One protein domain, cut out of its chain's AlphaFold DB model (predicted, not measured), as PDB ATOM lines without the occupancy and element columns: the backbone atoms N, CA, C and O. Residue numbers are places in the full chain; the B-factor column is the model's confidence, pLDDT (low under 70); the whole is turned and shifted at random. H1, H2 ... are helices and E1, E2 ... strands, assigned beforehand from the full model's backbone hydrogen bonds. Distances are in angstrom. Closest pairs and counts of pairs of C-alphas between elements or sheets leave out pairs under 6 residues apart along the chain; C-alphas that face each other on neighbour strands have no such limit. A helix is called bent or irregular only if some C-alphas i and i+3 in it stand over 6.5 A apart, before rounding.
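This is residues 264 to 347 and 354 to 458 of the 534 residues of a protein of Nitrincola tibetensis (UniProt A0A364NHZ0). A loose bundle of four helices, H2, H3, H6 and H7, takes one end of an elongated model, and a long, twisted ribbon of three strands, E1, E2 and E3, reaches away to the other end. H7, the longest helix, runs on from the bundle to the side of E1, where its residues 390 to 397 meet residues 337 to 339 of H4 at a corner; H1 packs on residues 385 to 395 of H7, and short H5 follows H4. The printed part has 189 residues, with seven named helices, H1 to H7, and then three named strands in the order E1 - E2 - E3, all antiparallel; its class is mixed, helices and strands. It is only just compact, close to loose, with a radius of gyration of the C-alphas of 19.1 A and spans of 69 by 38 by 33 A.

Begin at H1, residues 264 to 280, which has a kink of 26 degrees near residue 274 and is irregular, with C-alphas 277 and 280 7.3 A apart. It touches residues 385 to 395 of H7, residues 373 to 397, the hub that touches four helices; their closest C-alphas, Val 277 and Ala 388, are 5.8 A apart. Next comes H2, residues 284 to 296, which touches H7 at a shallow tilt of 17 degrees, opposite ways, closest at the C-alphas of Gly 287 and Leu 382, 6.1 A. H3, residues 304 to 317, is close to H2 but not clearly touching, with C-alphas 295 and 307 7.6 A apart. H4, residues 326 to 339, is irregular, with C-alphas 336 and 339 7.1 A apart, and touches H7 about perpendicular at 74 degrees, closest at the C-alphas of Gly 338 and Gln 394, 5.7 A. H5, residues 341 to 345, touches no helix. H6, residues 357 to 368, forms a helical hairpin with H7 at a shallow tilt of 6 degrees, closest at the C-alphas of Ser 368 and Arg 376, 5.6 A. H2, H3, H6 and H7 are an up and down bundle, each running against the one before it. E1, residues 409 to 421, E2, residues 424 to 438, and E3, residues 444 to 456, form a meander, each strand the antiparallel neighbour of the one before. Look for N 413 and O 432 at 2.8 A between E1 and E2, and N 433 and O 449 at 2.7 A between E2 and E3. H2 is on this sheet, over E2, at a height over the sheet of 9.7 A; H7 only grazes it with residues 389 to 397. Every O i to N i+4 pair is within hydrogen-bond range in H2, H3, H5, H6 and H7, against 11 of 13 in H1 and 8 of 10 in H4.

Find C-alpha 264 at (12.389, -33.908, 24.285); from there H1 runs 25.6 A. H2 measures 19.0 A, H3 19.9 A, H4 18.4 A and H6 16.3 A. H7 starts at C-alpha 373, (-15.651, 0.304, 16.118), and runs 35.3 A. E1 is 37.0 A long, E2 44.9 A, and E3 38.5 A, ending at C-alpha 456, (12.651, -4.044, 1.055).

The two C-alphas farthest apart are those of Lys 301 and Gln 441, 69.5 A, and residues 296 to 301 stand free. Residues 348 to 353 are not printed; C-alphas 347 and 354 are 14.4 A apart across this cut. The link from H7 to E1 is long, with 11 residues. The mean pLDDT of the printed part is 72.0, and 60 residues are under 70, among them 264 to 283 and 336 to 347.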
ATOM      1  N   ALA A 264      13.304 -33.819  25.421       56.81
ATOM      2  CA  ALA A 264      12.389 -33.908  24.285       56.81
ATOM      3  C   ALA A 264      10.923 -33.645  24.689       56.81
ATOM      4  O   ALA A 264      10.203 -32.969  23.960       56.81
ATOM      5  N   GLN A 265      10.481 -34.103  25.868       54.44
ATOM      6  CA  GLN A 265       9.130 -33.820  26.378       54.44
ATOM      7  C   GLN A 265       8.939 -32.369  26.845       54.44
ATOM      8  O   GLN A 265       7.894 -31.785  26.567       54.44
ATOM      9  N   THR A 266       9.925 -31.752  27.504       57.78
ATOM     10  CA  THR A 266       9.843 -30.322  27.870       57.78
ATOM     11  C   THR A 266       9.884 -29.432  26.634       57.78
ATOM     12  O   THR A 266       9.077 -28.513  26.531       57.78
ATOM     13  N   GLN A 267      10.725 -29.752  25.646       58.56
ATOM     14  CA  GLN A 267      10.709 -29.096  24.337       58.56
ATOM     15  C   GLN A 267       9.387 -29.330  23.594       58.56
ATOM     16  O   GLN A 267       8.884 -28.398  22.982       58.56
ATOM     17  N   ALA A 268       8.767 -30.513  23.676       59.00
ATOM     18  CA  ALA A 268       7.455 -30.760  23.071       59.00
ATOM     19  C   ALA A 268       6.339 -29.915  23.714       59.00
ATOM     20  O   ALA A 268       5.536 -29.332  22.990       59.00
ATOM     21  N   ILE A 269       6.314 -29.792  25.046       62.69
ATOM     22  CA  ILE A 269       5.356 -28.933  25.765       62.69
ATOM     23  C   ILE A 269       5.612 -27.451  25.445       62.69
ATOM     24  O   ILE A 269       4.670 -26.715  25.163       62.69
ATOM     25  N   MET A 270       6.879 -27.024  25.402       60.12
ATOM     26  CA  MET A 270       7.261 -25.670  24.986       60.12
ATOM     27  C   MET A 270       6.806 -25.390  23.545       60.12
ATOM     28  O   MET A 270       6.157 -24.384  23.283       60.12
ATOM     29  N   ASN A 271       7.074 -26.308  22.614       59.16
ATOM     30  CA  ASN A 271       6.675 -26.195  21.212       59.16
ATOM     31  C   ASN A 271       5.150 -26.202  21.039       59.16
ATOM     32  O   ASN A 271       4.652 -25.517  20.151       59.16
ATOM     33  N   GLN A 272       4.405 -26.917  21.887       60.84
ATOM     34  CA  GLN A 272       2.942 -26.859  21.919       60.84
ATOM     35  C   GLN A 272       2.452 -25.470  22.368       60.84
ATOM     36  O   GLN A 272       1.595 -24.894  21.703       60.84
ATOM     37  N   ALA A 273       3.061 -24.879  23.403       60.88
ATOM     38  CA  ALA A 273       2.758 -23.511  23.831       60.88
ATOM     39  C   ALA A 273       3.134 -22.458  22.765       60.88
ATOM     40  O   ALA A 273       2.358 -21.539  22.512       60.88
ATOM     41  N   LEU A 274       4.269 -22.611  22.063       58.97
ATOM     42  CA  LEU A 274       4.558 -21.795  20.874       58.97
ATOM     43  C   LEU A 274       3.475 -21.986  19.802       58.97
ATOM     44  O   LEU A 274       3.058 -21.011  19.190       58.97
ATOM     45  N   ARG A 275       3.012 -23.219  19.567       62.06
ATOM     46  CA  ARG A 275       2.027 -23.560  18.526       62.06
ATOM     47  C   ARG A 275       0.632 -22.992  18.796       62.06
ATOM     48  O   ARG A 275      -0.066 -22.675  17.841       62.06
ATOM     49  N   GLU A 276       0.259 -22.813  20.060       61.88
ATOM     50  CA  GLU A 276      -0.966 -22.111  20.475       61.88
ATOM     51  C   GLU A 276      -0.864 -20.585  20.279       61.88
ATOM     52  O   GLU A 276      -1.866 -19.930  20.007       61.88
ATOM     53  N   VAL A 277       0.349 -20.024  20.347       55.34
ATOM     54  CA  VAL A 277       0.636 -18.583  20.179       55.34
ATOM     55  C   VAL A 277       1.033 -18.213  18.731       55.34
ATOM     56  O   VAL A 277       1.006 -17.047  18.343       55.34
ATOM     57  N   LEU A 278       1.348 -19.203  17.892       59.31
ATOM     58  CA  LEU A 278       1.771 -19.046  16.495       59.31
ATOM     59  C   LEU A 278       0.703 -18.654  15.441       59.31
ATOM     60  O   LEU A 278       1.135 -18.137  14.409       59.31
ATOM     61  N   PRO A 279      -0.626 -18.871  15.584       57.09
ATOM     62  CA  PRO A 279      -1.538 -18.760  14.436       57.09
ATOM     63  C   PRO A 279      -1.774 -17.327  13.921       57.09
ATOM     64  O   PRO A 279      -2.348 -17.169  12.847       57.09
ATOM     65  N   THR A 280      -1.330 -16.290  14.640       54.88
ATOM     66  CA  THR A 280      -1.491 -14.873  14.253       54.88
ATOM     67  C   THR A 280      -0.213 -14.040  14.438       54.88
ATOM     68  O   THR A 280      -0.259 -12.895  14.886       54.88
ATOM     69  N   GLN A 281       0.947 -14.582  14.045       57.16
ATOM     70  CA  GLN A 281       2.177 -13.786  13.895       57.16
ATOM     71  C   GLN A 281       2.110 -12.889  12.646       57.16
ATOM     72  O   GLN A 281       2.691 -13.193  11.605       57.16
ATOM     73  N   LEU A 282       1.369 -11.783  12.751       65.69
ATOM     74  CA  LEU A 282       1.388 -10.699  11.771       65.69
ATOM     75  C   LEU A 282       2.615  -9.796  12.036       65.69
ATOM     76  O   LEU A 282       2.809  -9.406  13.192       65.69
ATOM     77  N   PRO A 283       3.426  -9.443  11.019       68.88
ATOM     78  CA  PRO A 283       4.510  -8.472  11.164       68.88
ATOM     79  C   PRO A 283       4.014  -7.144  11.739       68.88
ATOM     80  O   PRO A 283       2.945  -6.654  11.363       68.88
ATOM     81  N   LEU A 284       4.794  -6.528  12.632       71.38
ATOM     82  CA  LEU A 284       4.344  -5.303  13.304       71.38
ATOM     83  C   LEU A 284       4.196  -4.121  12.327       71.38
ATOM     84  O   LEU A 284       3.304  -3.287  12.490       71.38
ATOM     85  N   ALA A 285       5.012  -4.101  11.271       74.75
ATOM     86  CA  ALA A 285       4.901  -3.160  10.161       74.75
ATOM     87  C   ALA A 285       3.544  -3.260   9.433       74.75
ATOM     88  O   ALA A 285       2.866  -2.246   9.271       74.75
ATOM     89  N   ASP A 286       3.093  -4.471   9.074       75.69
ATOM     90  CA  ASP A 286       1.834  -4.703   8.342       75.69
ATOM     91  C   ASP A 286       0.608  -4.181   9.109       75.69
ATOM     92  O   ASP A 286      -0.303  -3.592   8.520       75.69
ATOM     93  N   GLY A 287       0.572  -4.395  10.429       73.12
ATOM     94  CA  GLY A 287      -0.526  -3.939  11.285       73.12
ATOM     95  C   GLY A 287      -0.552  -2.418  11.480       73.12
ATOM     96  O   GLY A 287      -1.622  -1.809  11.476       73.12
ATOM     97  N   LEU A 288       0.619  -1.787  11.609       75.31
ATOM     98  CA  LEU A 288       0.736  -0.333  11.743       75.31
ATOM     99  C   LEU A 288       0.465   0.397  10.413       75.31
ATOM    100  O   LEU A 288      -0.230   1.413  10.418       75.31
ATOM    101  N   ASN A 289       0.920  -0.144   9.276       79.94
ATOM    102  CA  ASN A 289       0.648   0.403   7.940       79.94
ATOM    103  C   ASN A 289      -0.865   0.485   7.651       79.94
ATOM    104  O   ASN A 289      -1.345   1.505   7.157       79.94
ATOM    105  N   GLN A 290      -1.637  -0.550   8.008       77.88
ATOM    106  CA  GLN A 290      -3.103  -0.543   7.875       77.88
ATOM    107  C   GLN A 290      -3.760   0.560   8.721       77.88
ATOM    108  O   GLN A 290      -4.648   1.270   8.247       77.88
ATOM    109  N   LEU A 291      -3.303   0.725   9.967       74.44
ATOM    110  CA  LEU A 291      -3.817   1.726  10.905       74.44
ATOM    111  C   LEU A 291      -3.524   3.168  10.436       74.44
ATOM    112  O   LEU A 291      -4.346   4.069  10.627       74.44
ATOM    113  N   MET A 292      -2.380   3.376   9.775       76.50
ATOM    114  CA  MET A 292      -1.982   4.661   9.193       76.50
ATOM    115  C   MET A 292      -2.877   5.034   7.999       76.50
ATOM    116  O   MET A 292      -3.580   6.041   8.067       76.50
ATOM    117  N   GLN A 293      -3.005   4.144   7.004       76.62
ATOM    118  CA  GLN A 293      -3.849   4.347   5.808       76.62
ATOM    119  C   GLN A 293      -5.323   4.671   6.128       76.62
ATOM    120  O   GLN A 293      -6.018   5.332   5.351       76.62
ATOM    121  N   LEU A 294      -5.836   4.181   7.260       71.19
ATOM    122  CA  LEU A 294      -7.203   4.443   7.715       71.19
ATOM    123  C   LEU A 294      -7.340   5.761   8.484       71.19
ATOM    124  O   LEU A 294      -8.413   6.370   8.465       71.19
ATOM    125  N   THR A 295      -6.255   6.235   9.095       67.75
ATOM    126  CA  THR A 295      -6.176   7.577   9.683       67.75
ATOM    127  C   THR A 295      -6.249   8.641   8.586       67.75
ATOM    128  O   THR A 295      -7.084   9.541   8.689       67.75
ATOM    129  N   ASP A 296      -5.501   8.478   7.488       70.38
ATOM    130  CA  ASP A 296      -5.543   9.390   6.331       70.38
ATOM    131  C   ASP A 296      -6.955   9.505   5.745       70.38
ATOM    132  O   ASP A 296      -7.490  10.606   5.575       70.38
ATOM    133  N   ARG A 297      -7.612   8.353   5.536       66.94
ATOM    134  CA  ARG A 297      -9.000   8.255   5.045       66.94
ATOM    135  C   ARG A 297     -10.051   8.876   5.975       66.94
ATOM    136  O   ARG A 297     -11.172   9.096   5.524       66.94
ATOM    137  N   THR A 298      -9.718   9.163   7.237       61.03
ATOM    138  CA  THR A 298     -10.672   9.590   8.283       61.03
ATOM    139  C   THR A 298     -10.313  10.960   8.895       61.03
ATOM    140  O   THR A 298     -10.693  11.294  10.021       61.03
ATOM    141  N   SER A 299      -9.600  11.798   8.139       55.84
ATOM    142  CA  SER A 299      -9.474  13.240   8.408       55.84
ATOM    143  C   SER A 299     -10.870  13.905   8.420       55.84
ATOM    144  O   SER A 299     -11.747  13.526   7.654       55.84
ATOM    145  N   VAL A 300     -11.209  14.908   9.243       51.88
ATOM    146  CA  VAL A 300     -10.364  16.017   9.738       51.88
ATOM    147  C   VAL A 300     -10.563  16.364  11.237       51.88
ATOM    148  O   VAL A 300      -9.712  17.050  11.794       51.88
ATOM    149  N   LYS A 301     -11.662  15.972  11.917       54.09
ATOM    150  CA  LYS A 301     -12.109  16.679  13.157       54.09
ATOM    151  C   LYS A 301     -12.291  15.899  14.474       54.09
ATOM    152  O   LYS A 301     -12.571  16.548  15.477       54.09
ATOM    153  N   GLN A 302     -12.138  14.572  14.528       56.00
ATOM    154  CA  GLN A 302     -12.340  13.804  15.784       56.00
ATOM    155  C   GLN A 302     -11.155  12.917  16.215       56.00
ATOM    156  O   GLN A 302     -11.116  12.474  17.358       56.00
ATOM    157  N   ASN A 303     -10.159  12.694  15.351       57.19
ATOM    158  CA  ASN A 303      -9.129  11.664  15.555       57.19
ATOM    159  C   ASN A 303      -7.815  12.143  16.209       57.19
ATOM    160  O   ASN A 303      -6.810  11.440  16.136       57.19
ATOM    161  N   SER A 304      -7.785  13.293  16.891       65.19
ATOM    162  CA  SER A 304      -6.559  13.779  17.560       65.19
ATOM    163  C   SER A 304      -6.025  12.793  18.608       65.19
ATOM    164  O   SER A 304      -4.820  12.558  18.673       65.19
ATOM    165  N   ALA A 305      -6.920  12.160  19.377       66.44
ATOM    166  CA  ALA A 305      -6.557  11.132  20.354       66.44
ATOM    167  C   ALA A 305      -6.021   9.852  19.686       66.44
ATOM    168  O   ALA A 305      -5.060   9.271  20.180       66.44
ATOM    169  N   LEU A 306      -6.583   9.448  18.537       69.19
ATOM    170  CA  LEU A 306      -6.063   8.335  17.738       69.19
ATOM    171  C   LEU A 306      -4.668   8.652  17.187       69.19
ATOM    172  O   LEU A 306      -3.770   7.829  17.301       69.19
ATOM    173  N   ASN A 307      -4.462   9.848  16.637       72.50
ATOM    174  CA  ASN A 307      -3.167  10.236  16.084       72.50
ATOM    175  C   ASN A 307      -2.091  10.294  17.191       72.50
ATOM    176  O   ASN A 307      -0.999   9.763  17.018       72.50
ATOM    177  N   GLN A 308      -2.427  10.804  18.381       73.69
ATOM    178  CA  GLN A 308      -1.542  10.755  19.554       73.69
ATOM    179  C   GLN A 308      -1.271   9.317  20.046       73.69
ATOM    180  O   GLN A 308      -0.148   9.003  20.445       73.69
ATOM    181  N   LEU A 309      -2.268   8.425  19.987       70.88
ATOM    182  CA  LEU A 309      -2.122   6.999  20.303       70.88
ATOM    183  C   LEU A 309      -1.162   6.308  19.320       70.88
ATOM    184  O   LEU A 309      -0.248   5.607  19.747       70.88
ATOM    185  N   ILE A 310      -1.333   6.552  18.018       74.44
ATOM    186  CA  ILE A 310      -0.482   6.017  16.948       74.44
ATOM    187  C   ILE A 310       0.940   6.567  17.076       74.44
ATOM    188  O   ILE A 310       1.881   5.784  17.072       74.44
ATOM    189  N   GLN A 311       1.120   7.875  17.284       73.50
ATOM    190  CA  GLN A 311       2.440   8.472  17.518       73.50
ATOM    191  C   GLN A 311       3.130   7.882  18.755       73.50
ATOM    192  O   GLN A 311       4.326   7.620  18.709       73.50
ATOM    193  N   SER A 312       2.393   7.597  19.833       74.19
ATOM    194  CA  SER A 312       2.940   6.886  20.998       74.19
ATOM    195  C   SER A 312       3.423   5.476  20.630       74.19
ATOM    196  O   SER A 312       4.547   5.104  20.958       74.19
ATOM    197  N   MET A 313       2.628   4.710  19.873       72.44
ATOM    198  CA  MET A 313       3.016   3.378  19.387       72.44
ATOM    199  C   MET A 313       4.235   3.427  18.452       72.44
ATOM    200  O   MET A 313       5.164   2.638  18.611       72.44
ATOM    201  N   LEU A 314       4.269   4.371  17.509       75.06
ATOM    202  CA  LEU A 314       5.398   4.568  16.599       75.06
ATOM    203  C   LEU A 314       6.666   4.956  17.371       75.06
ATOM    204  O   LEU A 314       7.704   4.335  17.173       75.06
ATOM    205  N   ASN A 315       6.589   5.901  18.307       74.56
ATOM    206  CA  ASN A 315       7.746   6.354  19.087       74.56
ATOM    207  C   ASN A 315       8.251   5.305  20.103       74.56
ATOM    208  O   ASN A 315       9.378   5.414  20.587       74.56
ATOM    209  N   LEU A 316       7.434   4.303  20.451       72.00
ATOM    210  CA  LEU A 316       7.835   3.189  21.315       72.00
ATOM    211  C   LEU A 316       8.416   2.003  20.534       72.00
ATOM    212  O   LEU A 316       9.390   1.411  20.997       72.00
ATOM    213  N   PHE A 317       7.843   1.651  19.377       71.06
ATOM    214  CA  PHE A 317       8.168   0.403  18.668       71.06
ATOM    215  C   PHE A 317       8.831   0.589  17.297       71.06
ATOM    216  O   PHE A 317       9.525  -0.324  16.853       71.06
ATOM    217  N   SER A 318       8.643   1.730  16.621       76.00
ATOM    218  CA  SER A 318       9.256   1.969  15.308       76.00
ATOM    219  C   SER A 318      10.691   2.474  15.425       76.00
ATOM    220  O   SER A 318      11.003   3.362  16.219       76.00
ATOM    221  N   VAL A 319      11.578   1.901  14.616       81.88
ATOM    222  CA  VAL A 319      12.981   2.305  14.539       81.88
ATOM    223  C   VAL A 319      13.142   3.239  13.347       81.88
ATOM    224  O   VAL A 319      12.945   2.832  12.203       81.88
ATOM    225  N   LYS A 320      13.516   4.497  13.596       81.75
ATOM    226  CA  LYS A 320      13.842   5.456  12.535       81.75
ATOM    227  C   LYS A 320      15.318   5.292  12.144       81.75
ATOM    228  O   LYS A 320      16.181   5.612  12.960       81.75
ATOM    229  N   PRO A 321      15.652   4.784  10.947       70.00
ATOM    230  CA  PRO A 321      17.039   4.508  10.594       70.00
ATOM    231  C   PRO A 321      17.835   5.816  10.485       70.00
ATOM    232  O   PRO A 321      17.372   6.791   9.897       70.00
ATOM    233  N   GLY A 322      19.035   5.839  11.070       67.44
ATOM    234  CA  GLY A 322      19.928   7.002  11.044       67.44
ATOM    235  C   GLY A 322      19.580   8.147  12.008       67.44
ATOM    236  O   GLY A 322      20.258   9.171  11.960       67.44
ATOM    237  N   SER A 323      18.579   8.015  12.891       76.25
ATOM    238  CA  SER A 323      18.435   8.946  14.023       76.25
ATOM    239  C   SER A 323      19.393   8.565  15.166       76.25
ATOM    240  O   SER A 323      19.666   7.377  15.354       76.25
ATOM    241  N   PRO A 324      19.892   9.524  15.974       70.38
ATOM    242  CA  PRO A 324      20.731   9.204  17.135       70.38
ATOM    243  C   PRO A 324      19.969   8.369  18.179       70.38
ATOM    244  O   PRO A 324      20.535   7.487  18.819       70.38
ATOM    245  N   GLU A 325      18.658   8.586  18.286       74.00
ATOM    246  CA  GLU A 325      17.744   7.860  19.174       74.00
ATOM    247  C   GLU A 325      17.526   6.394  18.750       74.00
ATOM    248  O   GLU A 325      17.041   5.593  19.546       74.00
ATOM    249  N   ALA A 326      17.877   6.003  17.516       76.62
ATOM    250  CA  ALA A 326      17.612   4.660  16.995       76.62
ATOM    251  C   ALA A 326      18.251   3.555  17.851       76.62
ATOM    252  O   ALA A 326      17.617   2.530  18.105       76.62
ATOM    253  N   GLY A 327      19.473   3.783  18.347       76.81
ATOM    254  CA  GLY A 327      20.160   2.858  19.250       76.81
ATOM    255  C   GLY A 327      19.430   2.696  20.586       76.81
ATOM    256  O   GLY A 327      19.224   1.572  21.044       76.81
ATOM    257  N   GLU A 328      18.957   3.799  21.172       78.19
ATOM    258  CA  GLU A 328      18.141   3.770  22.391       78.19
ATOM    259  C   GLU A 328      16.784   3.100  22.168       78.19
ATOM    260  O   GLU A 328      16.338   2.348  23.031       78.19
ATOM    261  N   THR A 329      16.133   3.315  21.024       77.69
ATOM    262  CA  THR A 329      14.841   2.689  20.707       77.69
ATOM    263  C   THR A 329      14.984   1.189  20.452       77.69
ATOM    264  O   THR A 329      14.185   0.416  20.986       77.69
ATOM    265  N   ILE A 330      16.023   0.734  19.739       78.62
ATOM    266  CA  ILE A 330      16.334  -0.701  19.594       78.62
ATOM    267  C   ILE A 330      16.644  -1.312  20.966       78.62
ATOM    268  O   ILE A 330      16.055  -2.333  21.329       78.62
ATOM    269  N   ALA A 331      17.506  -0.672  21.762       77.62
ATOM    270  CA  ALA A 331      17.831  -1.132  23.108       77.62
ATOM    271  C   ALA A 331      16.574  -1.210  23.987       77.62
ATOM    272  O   ALA A 331      16.339  -2.234  24.621       77.62
ATOM    273  N   ARG A 332      15.722  -0.178  23.977       74.94
ATOM    274  CA  ARG A 332      14.443  -0.123  24.703       74.94
ATOM    275  C   ARG A 332      13.503  -1.250  24.285       74.94
ATOM    276  O   ARG A 332      12.962  -1.910  25.167       74.94
ATOM    277  N   ASN A 333      13.366  -1.525  22.987       75.00
ATOM    278  CA  ASN A 333      12.579  -2.653  22.475       75.00
ATOM    279  C   ASN A 333      13.136  -4.003  22.952       75.00
ATOM    280  O   ASN A 333      12.369  -4.883  23.343       75.00
ATOM    281  N   LEU A 334      14.464  -4.145  23.013       74.00
ATOM    282  CA  LEU A 334      15.130  -5.321  23.576       74.00
ATOM    283  C   LEU A 334      14.869  -5.464  25.091       74.00
ATOM    284  O   LEU A 334      14.592  -6.567  25.559       74.00
ATOM    285  N   GLN A 335      14.902  -4.369  25.868       70.62
ATOM    286  CA  GLN A 335      14.641  -4.413  27.317       70.62
ATOM    287  C   GLN A 335      13.158  -4.668  27.632       70.62
ATOM    288  O   GLN A 335      12.839  -5.510  28.472       70.62
ATOM    289  N   GLN A 336      12.253  -3.944  26.963       59.66
ATOM    290  CA  GLN A 336      10.809  -3.937  27.228       59.66
ATOM    291  C   GLN A 336      10.064  -5.110  26.574       59.66
ATOM    292  O   GLN A 336       9.017  -5.510  27.077       59.66
ATOM    293  N   GLY A 337      10.631  -5.743  25.540       57.25
ATOM    294  CA  GLY A 337      10.136  -6.996  24.949       57.25
ATOM    295  C   GLY A 337      10.229  -8.231  25.865       57.25
ATOM    296  O   GLY A 337      10.084  -9.356  25.398       57.25
ATOM    297  N   GLY A 338      10.502  -8.043  27.161       54.47
ATOM    298  CA  GLY A 338      10.603  -9.091  28.180       54.47
ATOM    299  C   GLY A 338      11.985  -9.736  28.313       54.47
ATOM    300  O   GLY A 338      12.233 -10.414  29.307       54.47
ATOM    301  N   LEU A 339      12.900  -9.496  27.365       56.75
ATOM    302  CA  LEU A 339      14.167 -10.228  27.252       56.75
ATOM    303  C   LEU A 339      15.105 -10.039  28.452       56.75
ATOM    304  O   LEU A 339      15.796 -10.972  28.858       56.75
ATOM    305  N   LEU A 340      15.133  -8.831  29.023       54.31
ATOM    306  CA  LEU A 340      15.982  -8.503  30.174       54.31
ATOM    307  C   LEU A 340      15.240  -8.588  31.514       54.31
ATOM    308  O   LEU A 340      15.883  -8.618  32.565       54.31
ATOM    309  N   THR A 341      13.905  -8.651  31.495       52.12
ATOM    310  CA  THR A 341      13.085  -8.717  32.710       52.12
ATOM    311  C   THR A 341      13.325 -10.027  33.451       52.12
ATOM    312  O   THR A 341      13.613  -9.990  34.641       52.12
ATOM    313  N   GLU A 342      13.326 -11.169  32.754       54.19
ATOM    314  CA  GLU A 342      13.595 -12.485  33.363       54.19
ATOM    315  C   GLU A 342      15.035 -12.598  33.892       54.19
ATOM    316  O   GLU A 342      15.267 -13.078  35.004       54.19
ATOM    317  N   GLY A 343      16.010 -12.072  33.139       55.22
ATOM    318  CA  GLY A 343      17.414 -12.029  33.560       55.22
ATOM    319  C   GLY A 343      17.630 -11.242  34.858       55.22
ATOM    320  O   GLY A 343      18.468 -11.627  35.670       55.22
ATOM    321  N   ARG A 344      16.833 -10.188  35.088       51.81
ATOM    322  CA  ARG A 344      16.834  -9.412  36.338       51.81
ATOM    323  C   ARG A 344      15.941 -10.019  37.420       51.81
ATOM    324  O   ARG A 344      16.337 -10.013  38.576       51.81
ATOM    325  N   LEU A 345      14.799 -10.623  37.090       53.97
ATOM    326  CA  LEU A 345      13.944 -11.328  38.062       53.97
ATOM    327  C   LEU A 345      14.684 -12.477  38.766       53.97
ATOM    328  O   LEU A 345      14.421 -12.740  39.936       53.97
ATOM    329  N   ASN A 346      15.651 -13.102  38.092       53.50
ATOM    330  CA  ASN A 346      16.520 -14.129  38.671       53.50
ATOM    331  C   ASN A 346      17.765 -13.568  39.411       53.50
ATOM    332  O   ASN A 346      18.619 -14.345  39.833       53.50
ATOM    333  N   GLN A 347      17.898 -12.239  39.547       51.62
ATOM    334  CA  GLN A 347      19.052 -11.555  40.166       51.62
ATOM    335  C   GLN A 347      18.672 -10.489  41.213       51.62
ATOM    336  O   GLN A 347      19.417 -10.287  42.168       51.62
ATOM    337  N   PRO A 354      10.679  -2.146  35.960       49.38
ATOM    338  CA  PRO A 354      10.448  -1.283  34.808       49.38
ATOM    339  C   PRO A 354       8.968  -1.360  34.413       49.38
ATOM    340  O   PRO A 354       8.319  -2.384  34.635       49.38
ATOM    341  N   VAL A 355       8.435  -0.279  33.836       54.22
ATOM    342  CA  VAL A 355       7.024  -0.199  33.430       54.22
ATOM    343  C   VAL A 355       6.685  -1.374  32.511       54.22
ATOM    344  O   VAL A 355       7.254  -1.514  31.430       54.22
ATOM    345  N   ASP A 356       5.772  -2.229  32.967       61.41
ATOM    346  CA  ASP A 356       5.394  -3.457  32.276       61.41
ATOM    347  C   ASP A 356       4.652  -3.129  30.972       61.41
ATOM    348  O   ASP A 356       3.592  -2.491  30.979       61.41
ATOM    349  N   LEU A 357       5.191  -3.615  29.853       68.56
ATOM    350  CA  LEU A 357       4.605  -3.502  28.518       68.56
ATOM    351  C   LEU A 357       3.132  -3.948  28.500       68.56
ATOM    352  O   LEU A 357       2.307  -3.336  27.827       68.56
ATOM    353  N   LYS A 358       2.753  -4.961  29.290       67.19
ATOM    354  CA  LYS A 358       1.366  -5.451  29.373       67.19
ATOM    355  C   LYS A 358       0.439  -4.454  30.074       67.19
ATOM    356  O   LYS A 358      -0.743  -4.386  29.745       67.19
ATOM    357  N   GLN A 359       0.962  -3.633  30.989       70.38
ATOM    358  CA  GLN A 359       0.210  -2.531  31.600       70.38
ATOM    359  C   GLN A 359       0.040  -1.366  30.622       70.38
ATOM    360  O   GLN A 359      -1.043  -0.786  30.570       70.38
ATOM    361  N   GLN A 360       1.057  -1.061  29.808       70.12
ATOM    362  CA  GLN A 360       0.941  -0.066  28.737       70.12
ATOM    363  C   GLN A 360      -0.073  -0.515  27.677       70.12
ATOM    364  O   GLN A 360      -1.035   0.205  27.424       70.12
ATOM    365  N   LEU A 361       0.052  -1.733  27.139       72.06
ATOM    366  CA  LEU A 361      -0.914  -2.315  26.196       72.06
ATOM    367  C   LEU A 361      -2.343  -2.355  26.771       72.06
ATOM    368  O   LEU A 361      -3.297  -2.052  26.058       72.06
ATOM    369  N   GLY A 362      -2.506  -2.633  28.070       75.62
ATOM    370  CA  GLY A 362      -3.801  -2.553  28.755       75.62
ATOM    371  C   GLY A 362      -4.376  -1.131  28.859       75.62
ATOM    372  O   GLY A 362      -5.584  -0.944  28.710       75.62
ATOM    373  N   GLN A 363      -3.536  -0.111  29.068       74.69
ATOM    374  CA  GLN A 363      -3.958   1.298  29.046       74.69
ATOM    375  C   GLN A 363      -4.341   1.748  27.630       74.69
ATOM    376  O   GLN A 363      -5.376   2.387  27.453       74.69
ATOM    377  N   LEU A 364      -3.557   1.357  26.622       72.00
ATOM    378  CA  LEU A 364      -3.823   1.621  25.205       72.00
ATOM    379  C   LEU A 364      -5.150   0.975  24.763       72.00
ATOM    380  O   LEU A 364      -5.975   1.632  24.130       72.00
ATOM    381  N   LEU A 365      -5.419  -0.269  25.182       74.75
ATOM    382  CA  LEU A 365      -6.700  -0.945  24.954       74.75
ATOM    383  C   LEU A 365      -7.867  -0.225  25.654       74.75
ATOM    384  O   LEU A 365      -8.929  -0.071  25.054       74.75
ATOM    385  N   LYS A 366      -7.678   0.279  26.880       78.44
ATOM    386  CA  LYS A 366      -8.710   1.054  27.592       78.44
ATOM    387  C   LYS A 366      -9.006   2.403  26.923       78.44
ATOM    388  O   LYS A 366     -10.160   2.817  26.871       78.44
ATOM    389  N   LEU A 367      -7.990   3.072  26.377       71.94
ATOM    390  CA  LEU A 367      -8.165   4.277  25.555       71.94
ATOM    391  C   LEU A 367      -8.890   3.950  24.236       71.94
ATOM    392  O   LEU A 367      -9.726   4.731  23.785       71.94
ATOM    393  N   SER A 368      -8.647   2.766  23.662       64.31
ATOM    394  CA  SER A 368      -9.306   2.316  22.428       64.31
ATOM    395  C   SER A 368     -10.819   2.130  22.545       64.31
ATOM    396  O   SER A 368     -11.517   2.141  21.533       64.31
ATOM    397  N   GLU A 369     -11.356   2.003  23.762       73.62
ATOM    398  CA  GLU A 369     -12.800   1.864  23.963       73.62
ATOM    399  C   GLU A 369     -13.595   3.114  23.561       73.62
ATOM    400  O   GLU A 369     -14.801   3.015  23.345       73.62
ATOM    401  N   GLN A 370     -12.920   4.261  23.430       72.56
ATOM    402  CA  GLN A 370     -13.493   5.541  23.002       72.56
ATOM    403  C   GLN A 370     -13.394   5.769  21.480       72.56
ATOM    404  O   GLN A 370     -13.846   6.802  20.987       72.56
ATOM    405  N   LEU A 371     -12.788   4.839  20.731       73.56
ATOM    406  CA  LEU A 371     -12.585   4.947  19.283       73.56
ATOM    407  C   LEU A 371     -13.754   4.339  18.481       73.56
ATOM    408  O   LEU A 371     -14.459   3.461  18.987       73.56
ATOM    409  N   PRO A 372     -13.939   4.737  17.203       75.38
ATOM    410  CA  PRO A 372     -14.875   4.080  16.291       75.38
ATOM    411  C   PRO A 372     -14.623   2.570  16.191       75.38
ATOM    412  O   PRO A 372     -13.472   2.129  16.193       75.38
ATOM    413  N   THR A 373     -15.692   1.778  16.050       74.56
ATOM    414  CA  THR A 373     -15.651   0.304  16.118       74.56
ATOM    415  C   THR A 373     -14.598  -0.326  15.209       74.56
ATOM    416  O   THR A 373     -13.804  -1.127  15.685       74.56
ATOM    417  N   GLN A 374     -14.513   0.105  13.949       74.81
ATOM    418  CA  GLN A 374     -13.546  -0.405  12.964       74.81
ATOM    419  C   GLN A 374     -12.084  -0.203  13.410       74.81
ATOM    420  O   GLN A 374     -11.262  -1.113  13.314       74.81
ATOM    421  N   VAL A 375     -11.768   0.973  13.966       73.56
ATOM    422  CA  VAL A 375     -10.427   1.295  14.485       73.56
ATOM    423  C   VAL A 375     -10.154   0.529  15.781       73.56
ATOM    424  O   VAL A 375      -9.051   0.024  15.985       73.56
ATOM    425  N   ARG A 376     -11.164   0.393  16.650       77.19
ATOM    426  CA  ARG A 376     -11.088  -0.401  17.886       77.19
ATOM    427  C   ARG A 376     -10.820  -1.882  17.589       77.19
ATOM    428  O   ARG A 376      -9.994  -2.487  18.266       77.19
ATOM    429  N   GLU A 377     -11.468  -2.461  16.580       79.69
ATOM    430  CA  GLU A 377     -11.253  -3.850  16.154       79.69
ATOM    431  C   GLU A 377      -9.808  -4.065  15.696       79.69
ATOM    432  O   GLU A 377      -9.129  -4.956  16.208       79.69
ATOM    433  N   GLN A 378      -9.292  -3.199  14.824       74.88
ATOM    434  CA  GLN A 378      -7.917  -3.282  14.320       74.88
ATOM    435  C   GLN A 378      -6.866  -3.031  15.401       74.88
ATOM    436  O   GLN A 378      -5.892  -3.776  15.492       74.88
ATOM    437  N   LEU A 379      -7.072  -2.043  16.279       76.88
ATOM    438  CA  LEU A 379      -6.174  -1.837  17.413       76.88
ATOM    439  C   LEU A 379      -6.224  -3.032  18.378       76.88
ATOM    440  O   LEU A 379      -5.191  -3.409  18.921       76.88
ATOM    441  N   SER A 380      -7.380  -3.681  18.559       78.50
ATOM    442  CA  SER A 380      -7.465  -4.907  19.362       78.50
ATOM    443  C   SER A 380      -6.707  -6.071  18.714       78.50
ATOM    444  O   SER A 380      -6.019  -6.806  19.418       78.50
ATOM    445  N   GLN A 381      -6.739  -6.203  17.382       77.62
ATOM    446  CA  GLN A 381      -5.934  -7.182  16.643       77.62
ATOM    447  C   GLN A 381      -4.434  -6.885  16.785       77.62
ATOM    448  O   GLN A 381      -3.667  -7.792  17.099       77.62
ATOM    449  N   LEU A 382      -4.022  -5.618  16.656       77.12
ATOM    450  CA  LEU A 382      -2.637  -5.172  16.842       77.12
ATOM    451  C   LEU A 382      -2.139  -5.412  18.278       77.12
ATOM    452  O   LEU A 382      -1.047  -5.940  18.476       77.12
ATOM    453  N   VAL A 383      -2.945  -5.073  19.288       78.75
ATOM    454  CA  VAL A 383      -2.630  -5.300  20.709       78.75
ATOM    455  C   VAL A 383      -2.583  -6.796  21.029       78.75
ATOM    456  O   VAL A 383      -1.690  -7.222  21.758       78.75
ATOM    457  N   ASN A 384      -3.470  -7.612  20.453       75.56
ATOM    458  CA  ASN A 384      -3.424  -9.067  20.600       75.56
ATOM    459  C   ASN A 384      -2.191  -9.675  19.911       75.56
ATOM    460  O   ASN A 384      -1.551 -10.542  20.500       75.56
ATOM    461  N   ALA A 385      -1.806  -9.194  18.724       75.44
ATOM    462  CA  ALA A 385      -0.577  -9.606  18.045       75.44
ATOM    463  C   ALA A 385       0.674  -9.214  18.851       75.44
ATOM    464  O   ALA A 385       1.567 -10.036  19.038       75.44
ATOM    465  N   LEU A 386       0.714  -8.002  19.416       75.12
ATOM    466  CA  LEU A 386       1.781  -7.549  20.317       75.12
ATOM    467  C   LEU A 386       1.828  -8.343  21.629       75.12
ATOM    468  O   LEU A 386       2.916  -8.655  22.111       75.12
ATOM    469  N   LEU A 387       0.677  -8.714  22.194       75.88
ATOM    470  CA  LEU A 387       0.598  -9.549  23.394       75.88
ATOM    471  C   LEU A 387       1.083 -10.977  23.109       75.88
ATOM    472  O   LEU A 387       1.924 -11.479  23.850       75.88
ATOM    473  N   ALA A 388       0.601 -11.598  22.029       71.75
ATOM    474  CA  ALA A 388       1.018 -12.923  21.566       71.75
ATOM    475  C   ALA A 388       2.510 -12.952  21.204       71.75
ATOM    476  O   ALA A 388       3.232 -13.885  21.545       71.75
ATOM    477  N   ARG A 389       3.020 -11.888  20.580       71.50
ATOM    478  CA  ARG A 389       4.449 -11.719  20.328       71.50
ATOM    479  C   ARG A 389       5.237 -11.551  21.625       71.50
ATOM    480  O   ARG A 389       6.254 -12.213  21.780       71.50
ATOM    481  N   SER A 390       4.777 -10.732  22.572       71.75
ATOM    482  CA  SER A 390       5.439 -10.553  23.872       71.75
ATOM    483  C   SER A 390       5.491 -11.862  24.667       71.75
ATOM    484  O   SER A 390       6.543 -12.205  25.204       71.75
ATOM    485  N   THR A 391       4.411 -12.652  24.692       70.00
ATOM    486  CA  THR A 391       4.434 -13.984  25.317       70.00
ATOM    487  C   THR A 391       5.310 -14.960  24.537       70.00
ATOM    488  O   THR A 391       6.084 -15.679  25.157       70.00
ATOM    489  N   SER A 392       5.289 -14.948  23.200       70.69
ATOM    490  CA  SER A 392       6.191 -15.757  22.367       70.69
ATOM    491  C   SER A 392       7.668 -15.418  22.608       70.69
ATOM    492  O   SER A 392       8.484 -16.327  22.741       70.69
ATOM    493  N   GLN A 393       8.018 -14.136  22.758       69.25
ATOM    494  CA  GLN A 393       9.372 -13.683  23.083       69.25
ATOM    495  C   GLN A 393       9.775 -14.066  24.514       69.25
ATOM    496  O   GLN A 393      10.886 -14.554  24.710       69.25
ATOM    497  N   GLN A 394       8.868 -13.962  25.493       65.88
ATOM    498  CA  GLN A 394       9.101 -14.474  26.849       65.88
ATOM    499  C   GLN A 394       9.345 -15.993  26.840       65.88
ATOM    500  O   GLN A 394      10.370 -16.446  27.345       65.88
ATOM    501  N   ILE A 395       8.486 -16.777  26.182       68.06
ATOM    502  CA  ILE A 395       8.628 -18.237  26.046       68.06
ATOM    503  C   ILE A 395       9.918 -18.604  25.282       68.06
ATOM    504  O   ILE A 395      10.610 -19.546  25.663       68.06
ATOM    505  N   SER A 396      10.302 -17.834  24.258       63.72
ATOM    506  CA  SER A 396      11.580 -18.010  23.553       63.72
ATOM    507  C   SER A 396      12.785 -17.676  24.437       63.72
ATOM    508  O   SER A 396      13.802 -18.349  24.329       63.72
ATOM    509  N   SER A 397      12.688 -16.681  25.326       61.97
ATOM    510  CA  SER A 397      13.758 -16.349  26.282       61.97
ATOM    511  C   SER A 397      13.889 -17.372  27.421       61.97
ATOM    512  O   SER A 397      14.973 -17.539  27.977       61.97
ATOM    513  N   LEU A 398      12.799 -18.094  27.717       60.97
ATOM    514  CA  LEU A 398      12.745 -19.239  28.629       60.97
ATOM    515  C   LEU A 398      13.242 -20.549  27.989       60.97
ATOM    516  O   LEU A 398      13.285 -21.576  28.670       60.97
ATOM    517  N   GLN A 399      13.651 -20.545  26.713       61.59
ATOM    518  CA  GLN A 399      14.419 -21.660  26.162       61.59
ATOM    519  C   GLN A 399      15.778 -21.705  26.867       61.59
ATOM    520  O   GLN A 399      16.627 -20.828  26.698       61.59
ATOM    521  N   GLN A 400      15.956 -22.734  27.698       58.41
ATOM    522  CA  GLN A 400      17.227 -23.019  28.353       58.41
ATOM    523  C   GLN A 400      18.328 -23.210  27.305       58.41
ATOM    524  O   GLN A 400      18.066 -23.695  26.203       58.41
ATOM    525  N   TRP A 401      19.552 -22.850  27.691       69.06
ATOM    526  CA  TRP A 401      20.784 -23.091  26.942       69.06
ATOM    527  C   TRP A 401      20.777 -24.454  26.245       69.06
ATOM    528  O   TRP A 401      20.722 -25.491  26.909       69.06
ATOM    529  N   ARG A 402      20.832 -24.453  24.908       71.62
ATOM    530  CA  ARG A 402      20.969 -25.689  24.138       71.62
ATOM    531  C   ARG A 402      22.440 -26.063  24.106       71.62
ATOM    532  O   ARG A 402      23.259 -25.317  23.583       71.62
ATOM    533  N   GLU A 403      22.757 -27.232  24.637       75.06
ATOM    534  CA  GLU A 403      24.088 -27.822  24.551       75.06
ATOM    535  C   GLU A 403      24.340 -28.340  23.122       75.06
ATOM    536  O   GLU A 403      23.501 -29.032  22.539       75.06
ATOM    537  N   LEU A 404      25.467 -27.945  22.530       78.50
ATOM    538  CA  LEU A 404      25.916 -28.368  21.203       78.50
ATOM    539  C   LEU A 404      26.697 -29.690  21.299       78.50
ATOM    540  O   LEU A 404      27.271 -29.991  22.346       78.50
ATOM    541  N   PRO A 405      26.844 -30.441  20.187       68.06
ATOM    542  CA  PRO A 405      27.733 -31.607  20.127       68.06
ATOM    543  C   PRO A 405      29.202 -31.317  20.495       68.06
ATOM    544  O   PRO A 405      29.927 -32.235  20.860       68.06
ATOM    545  N   ASP A 406      29.624 -30.050  20.410       71.19
ATOM    546  CA  ASP A 406      30.960 -29.531  20.760       71.19
ATOM    547  C   ASP A 406      31.109 -29.199  22.268       71.19
ATOM    548  O   ASP A 406      32.083 -28.583  22.687       71.19
ATOM    549  N   GLY A 407      30.103 -29.500  23.103       72.06
ATOM    550  CA  GLY A 407      30.071 -29.138  24.532       72.06
ATOM    551  C   GLY A 407      29.905 -27.635  24.819       72.06
ATOM    552  O   GLY A 407      29.791 -27.228  25.975       72.06
ATOM    553  N   GLY A 408      29.872 -26.799  23.776       80.50
ATOM    554  CA  GLY A 408      29.417 -25.415  23.854       80.50
ATOM    555  C   GLY A 408      27.907 -25.310  24.094       80.50
ATOM    556  O   GLY A 408      27.173 -26.293  24.019       80.50
ATOM    557  N   GLN A 409      27.426 -24.103  24.366       82.19
ATOM    558  CA  GLN A 409      26.021 -23.809  24.638       82.19
ATOM    559  C   GLN A 409      25.558 -22.637  23.768       82.19
ATOM    560  O   GLN A 409      26.254 -21.626  23.684       82.19
ATOM    561  N   GLU A 410      24.384 -22.740  23.142       85.56
ATOM    562  CA  GLU A 410      23.758 -21.643  22.392       85.56
ATOM    563  C   GLU A 410      22.433 -21.187  23.011       85.56
ATOM    564  O   GLU A 410      21.682 -21.968  23.608       85.56
ATOM    565  N   ARG A 411      22.123 -19.905  22.814       79.94
ATOM    566  CA  ARG A 411      20.815 -19.312  23.089       79.94
ATOM    567  C   ARG A 411      20.468 -18.305  21.997       79.94
ATOM    568  O   ARG A 411      21.233 -17.377  21.749       79.94
ATOM    569  N   HIS A 412      19.314 -18.478  21.352       80.62
ATOM    570  CA  HIS A 412      18.823 -17.556  20.325       80.62
ATOM    571  C   HIS A 412      17.754 -16.608  20.877       80.62
ATOM    572  O   HIS A 412      16.933 -16.982  21.713       80.62
ATOM    573  N   TYR A 413      17.701 -15.413  20.304       77.50
ATOM    574  CA  TYR A 413      16.685 -14.398  20.535       77.50
ATOM    575  C   TYR A 413      16.192 -13.893  19.178       77.50
ATOM    576  O   TYR A 413      17.009 -13.646  18.291       77.50
ATOM    577  N   ARG A 414      14.877 -13.725  19.003       77.81
ATOM    578  CA  ARG A 414      14.260 -13.261  17.749       77.81
ATOM    579  C   ARG A 414      13.348 -12.062  18.011       77.81
ATOM    580  O   ARG A 414      12.496 -12.096  18.904       77.81
ATOM    581  N   LEU A 415      13.543 -11.006  17.232       77.88
ATOM    582  CA  LEU A 415      12.791  -9.757  17.252       77.88
ATOM    583  C   LEU A 415      12.407  -9.365  15.815       77.88
ATOM    584  O   LEU A 415      13.057  -9.766  14.857       77.88
ATOM    585  N   ASP A 416      11.336  -8.592  15.688       77.75
ATOM    586  CA  ASP A 416      10.694  -8.202  14.425       77.75
ATOM    587  C   ASP A 416      10.520  -6.675  14.491       77.75
ATOM    588  O   ASP A 416       9.699  -6.156  15.249       77.75
ATOM    589  N   LEU A 417      11.442  -5.936  13.881       81.88
ATOM    590  CA  LEU A 417      11.578  -4.492  14.058       81.88
ATOM    591  C   LEU A 417      10.841  -3.764  12.926       81.88
ATOM    592  O   LEU A 417      11.275  -3.868  11.778       81.88
ATOM    593  N   PRO A 418       9.770  -3.000  13.216       78.81
ATOM    594  CA  PRO A 418       9.155  -2.135  12.220       78.81
ATOM    595  C   PRO A 418      10.058  -0.911  12.011       78.81
ATOM    596  O   PRO A 418      10.234  -0.081  12.909       78.81
ATOM    597  N   ILE A 419      10.666  -0.803  10.835       82.81
ATOM    598  CA  ILE A 419      11.575   0.287  10.477       82.81
ATOM    599  C   ILE A 419      10.784   1.349   9.717       82.81
ATOM    600  O   ILE A 419      10.149   1.047   8.711       82.81
ATOM    601  N   GLN A 420      10.810   2.600  10.184       79.19
ATOM    602  CA  GLN A 420      10.085   3.689   9.526       79.19
ATOM    603  C   GLN A 420      10.907   4.261   8.366       79.19
ATOM    604  O   GLN A 420      11.825   5.059   8.585       79.19
ATOM    605  N   GLN A 421      10.546   3.898   7.136       71.56
ATOM    606  CA  GLN A 421      11.160   4.406   5.915       71.56
ATOM    607  C   GLN A 421      10.200   5.356   5.192       71.56
ATOM    608  O   GLN A 421       9.208   4.943   4.601       71.56
ATOM    609  N   GLN A 422      10.528   6.652   5.226       72.50
ATOM    610  CA  GLN A 422       9.710   7.740   4.674       72.50
ATOM    611  C   GLN A 422       8.280   7.747   5.249       72.50
ATOM    612  O   GLN A 422       8.088   8.254   6.352       72.50
ATOM    613  N   ASP A 423       7.328   7.176   4.508       70.88
ATOM    614  CA  ASP A 423       5.881   7.148   4.769       70.88
ATOM    615  C   ASP A 423       5.321   5.704   4.773       70.88
ATOM    616  O   ASP A 423       4.127   5.457   4.622       70.88
ATOM    617  N   LYS A 424       6.211   4.714   4.928       75.19
ATOM    618  CA  LYS A 424       5.899   3.296   5.151       75.19
ATOM    619  C   LYS A 424       6.649   2.781   6.379       75.19
ATOM    620  O   LYS A 424       7.684   3.320   6.782       75.19
ATOM    621  N   LEU A 425       6.147   1.693   6.952       77.81
ATOM    622  CA  LEU A 425       6.924   0.820   7.825       77.81
ATOM    623  C   LEU A 425       7.332  -0.424   7.036       77.81
ATOM    624  O   LEU A 425       6.468  -1.147   6.541       77.81
ATOM    625  N   ASP A 426       8.634  -0.668   6.952       80.50
ATOM    626  CA  ASP A 426       9.220  -1.922   6.478       80.50
ATOM    627  C   ASP A 426       9.463  -2.857   7.674       80.50
ATOM    628  O   ASP A 426       9.485  -2.415   8.827       80.50
ATOM    629  N   ASN A 427       9.663  -4.155   7.429       82.12
ATOM    630  CA  ASN A 427       9.963  -5.118   8.491       82.12
ATOM    631  C   ASN A 427      11.402  -5.644   8.414       82.12
ATOM    632  O   ASN A 427      11.859  -6.056   7.345       82.12
ATOM    633  N   ALA A 428      12.077  -5.698   9.563       83.50
ATOM    634  CA  ALA A 428      13.395  -6.306   9.705       83.50
ATOM    635  C   ALA A 428      13.407  -7.379  10.804       83.50
ATOM    636  O   ALA A 428      13.159  -7.089  11.976       83.50
ATOM    637  N   GLU A 429      13.742  -8.621  10.451       84.81
ATOM    638  CA  GLU A 429      13.959  -9.677  11.442       84.81
ATOM    639  C   GLU A 429      15.358  -9.509  12.054       84.81
ATOM    640  O   GLU A 429      16.366  -9.616  11.359       84.81
ATOM    641  N   LEU A 430      15.419  -9.265  13.363       85.38
ATOM    642  CA  LEU A 430      16.643  -9.240  14.158       85.38
ATOM    643  C   LEU A 430      16.754 -10.551  14.939       85.38
ATOM    644  O   LEU A 430      15.985 -10.799  15.873       85.38
ATOM    645  N   ARG A 431      17.762 -11.363  14.620       85.19
ATOM    646  CA  ARG A 431      18.151 -12.523  15.419       85.19
ATOM    647  C   ARG A 431      19.486 -12.273  16.103       85.19
ATOM    648  O   ARG A 431      20.500 -12.080  15.446       85.19
ATOM    649  N   ILE A 432      19.500 -12.376  17.425       85.75
ATOM    650  CA  ILE A 432      20.727 -12.402  18.228       85.75
ATOM    651  C   ILE A 432      20.954 -13.855  18.663       85.75
ATOM    652  O   ILE A 432      20.002 -14.575  18.956       85.75
ATOM    653  N   THR A 433      22.198 -14.319  18.695       86.88
ATOM    654  CA  THR A 433      22.587 -15.611  19.267       86.88
ATOM    655  C   THR A 433      23.810 -15.432  20.154       86.88
ATOM    656  O   THR A 433      24.833 -14.913  19.715       86.88
ATOM    657  N   GLU A 434      23.692 -15.879  21.398       86.12
ATOM    658  CA  GLU A 434      24.789 -15.976  22.354       86.12
ATOM    659  C   GLU A 434      25.337 -17.407  22.285       86.12
ATOM    660  O   GLU A 434      24.613 -18.356  22.595       86.12
ATOM    661  N   HIS A 435      26.589 -17.577  21.856       86.62
ATOM    662  CA  HIS A 435      27.300 -18.854  21.929       86.62
ATOM    663  C   HIS A 435      28.336 -18.781  23.049       86.62
ATOM    664  O   HIS A 435      29.137 -17.847  23.095       86.62
ATOM    665  N   ARG A 436      28.375 -19.788  23.917       86.44
ATOM    666  CA  ARG A 436      29.444 -19.985  24.900       86.44
ATOM    667  C   ARG A 436      30.179 -21.260  24.542       86.44
ATOM    668  O   ARG A 436      29.580 -22.332  24.540       86.44
ATOM    669  N   ARG A 437      31.461 -21.151  24.223       84.75
ATOM    670  CA  ARG A 437      32.325 -22.294  23.906       84.75
ATOM    671  C   ARG A 437      33.452 -22.368  24.919       84.75
ATOM    672  O   ARG A 437      33.744 -21.369  25.568       84.75
ATOM    673  N   ARG A 438      34.107 -23.522  25.021       82.00
ATOM    674  CA  ARG A 438      35.442 -23.557  25.618       82.00
ATOM    675  C   ARG A 438      36.499 -23.200  24.577       82.00
ATOM    676  O   ARG A 438      36.320 -23.472  23.382       82.00
ATOM    677  N   ASP A 439      37.547 -22.536  25.037       81.62
ATOM    678  CA  ASP A 439      38.799 -22.359  24.308       81.62
ATOM    679  C   ASP A 439      39.755 -23.547  24.554       81.62
ATOM    680  O   ASP A 439      39.371 -24.573  25.122       81.62
ATOM    681  N   GLU A 440      40.998 -23.430  24.084       79.25
ATOM    682  CA  GLU A 440      42.035 -24.461  24.244       79.25
ATOM    683  C   GLU A 440      42.585 -24.525  25.683       79.25
ATOM    684  O   GLU A 440      43.196 -25.518  26.078       79.25
ATOM    685  N   GLN A 441      42.346 -23.478  26.476       79.69
ATOM    686  CA  GLN A 441      42.703 -23.347  27.885       79.69
ATOM    687  C   GLN A 441      41.624 -23.956  28.805       79.69
ATOM    688  O   GLN A 441      41.920 -24.336  29.939       79.69
ATOM    689  N   GLY A 442      40.394 -24.107  28.302       76.25
ATOM    690  CA  GLY A 442      39.229 -24.649  29.001       76.25
ATOM    691  C   GLY A 442      38.269 -23.591  29.561       76.25
ATOM    692  O   GLY A 442      37.256 -23.967  30.162       76.25
ATOM    693  N   GLU A 443      38.551 -22.305  29.347       81.56
ATOM    694  CA  GLU A 443      37.739 -21.174  29.800       81.56
ATOM    695  C   GLU A 443      36.554 -20.905  28.860       81.56
ATOM    696  O   GLU A 443      36.556 -21.279  27.686       81.56
ATOM    697  N   PHE A 444      35.490 -20.293  29.390       78.69
ATOM    698  CA  PHE A 444      34.225 -20.102  28.667       78.69
ATOM    699  C   PHE A 444      34.165 -18.777  27.892       78.69
ATOM    700  O   PHE A 444      33.532 -17.818  28.335       78.69
ATOM    701  N   VAL A 445      34.751 -18.758  26.694       85.94
ATOM    702  CA  VAL A 445      34.676 -17.617  25.766       85.94
ATOM    703  C   VAL A 445      33.250 -17.426  25.237       85.94
ATOM    704  O   VAL A 445      32.608 -18.376  24.765       85.94
ATOM    705  N   THR A 446      32.764 -16.181  25.264       86.62
ATOM    706  CA  THR A 446      31.429 -15.822  24.748       86.62
ATOM    707  C   THR A 446      31.513 -15.129  23.384       86.62
ATOM    708  O   THR A 446      32.125 -14.075  23.237       86.62
ATOM    709  N   LEU A 447      30.843 -15.701  22.379       89.88
ATOM    710  CA  LEU A 447      30.714 -15.159  21.025       89.88
ATOM    711  C   LEU A 447      29.264 -14.740  20.762       89.88
ATOM    712  O   LEU A 447      28.359 -15.579  20.728       89.88
ATOM    713  N   TRP A 448      29.055 -13.456  20.483       90.81
ATOM    714  CA  TRP A 448      27.763 -12.935  20.047       90.81
ATOM    715  C   TRP A 448      27.686 -12.932  18.521       90.81
ATOM    716  O   TRP A 448      28.589 -12.450  17.843       90.81
ATOM    717  N   SER A 449      26.592 -13.456  17.977       90.81
ATOM    718  CA  SER A 449      26.258 -13.380  16.553       90.81
ATOM    719  C   SER A 449      24.921 -12.668  16.383       90.81
ATOM    720  O   SER A 449      23.969 -12.948  17.112       90.81
ATOM    721  N   VAL A 450      24.844 -11.735  15.443       90.75
ATOM    722  CA  VAL A 450      23.683 -10.885  15.187       90.75
ATOM    723  C   VAL A 450      23.384 -10.929  13.693       90.75
ATOM    724  O   VAL A 450      24.160 -10.423  12.895       90.75
ATOM    725  N   HIS A 451      22.262 -11.537  13.323       90.62
ATOM    726  CA  HIS A 451      21.779 -11.636  11.949       90.62
ATOM    727  C   HIS A 451      20.564 -10.719  11.790       90.62
ATOM    728  O   HIS A 451      19.539 -10.935  12.444       90.62
ATOM    729  N   LEU A 452      20.649  -9.718  10.914       89.94
ATOM    730  CA  LEU A 452      19.496  -8.940  10.457       89.94
ATOM    731  C   LEU A 452      19.080  -9.407   9.063       89.94
ATOM    732  O   LEU A 452      19.929  -9.651   8.208       89.94
ATOM    733  N   HIS A 453      17.776  -9.500   8.835       89.31
ATOM    734  CA  HIS A 453      17.179  -9.700   7.519       89.31
ATOM    735  C   HIS A 453      16.194  -8.565   7.237       89.31
ATOM    736  O   HIS A 453      15.244  -8.376   7.997       89.31
ATOM    737  N   PHE A 454      16.410  -7.829   6.151       86.44
ATOM    738  CA  PHE A 454      15.535  -6.759   5.676       86.44
ATOM    739  C   PHE A 454      14.843  -7.209   4.388       86.44
ATOM    740  O   PHE A 454      15.511  -7.632   3.442       86.44
ATOM    741  N   ASN A 455      13.520  -7.065   4.324       81.56
ATOM    742  CA  ASN A 455      12.747  -7.298   3.106       81.56
ATOM    743  C   ASN A 455      12.222  -5.958   2.572       81.56
ATOM    744  O   ASN A 455      11.198  -5.470   3.044       81.56
ATOM    745  N   LEU A 456      12.945  -5.363   1.622       80.38
ATOM    746  CA  LEU A 456      12.651  -4.044   1.055       80.38
ATOM    747  C   LEU A 456      11.962  -4.220  -0.306       80.38
ATOM    748  O   LEU A 456      12.572  -4.779  -1.219       80.38
ATOM    749  N   GLU A 457      10.723  -3.736  -0.463       74.00
ATOM    750  CA  GLU A 457       9.900  -3.997  -1.664       74.00
ATOM    751  C   GLU A 457      10.606  -3.623  -2.980       74.00
ATOM    752  O   GLU A 457      10.598  -4.399  -3.934       74.00
ATOM    753  N   GLU A 458      11.237  -2.447  -3.021       76.00
ATOM    754  CA  GLU A 458      11.872  -1.911  -4.232       76.00
ATOM    755  C   GLU A 458      13.364  -2.263  -4.340       76.00
ATOM    756  O   GLU A 458      13.870  -2.429  -5.447       76.00
TER     757      GLU A 458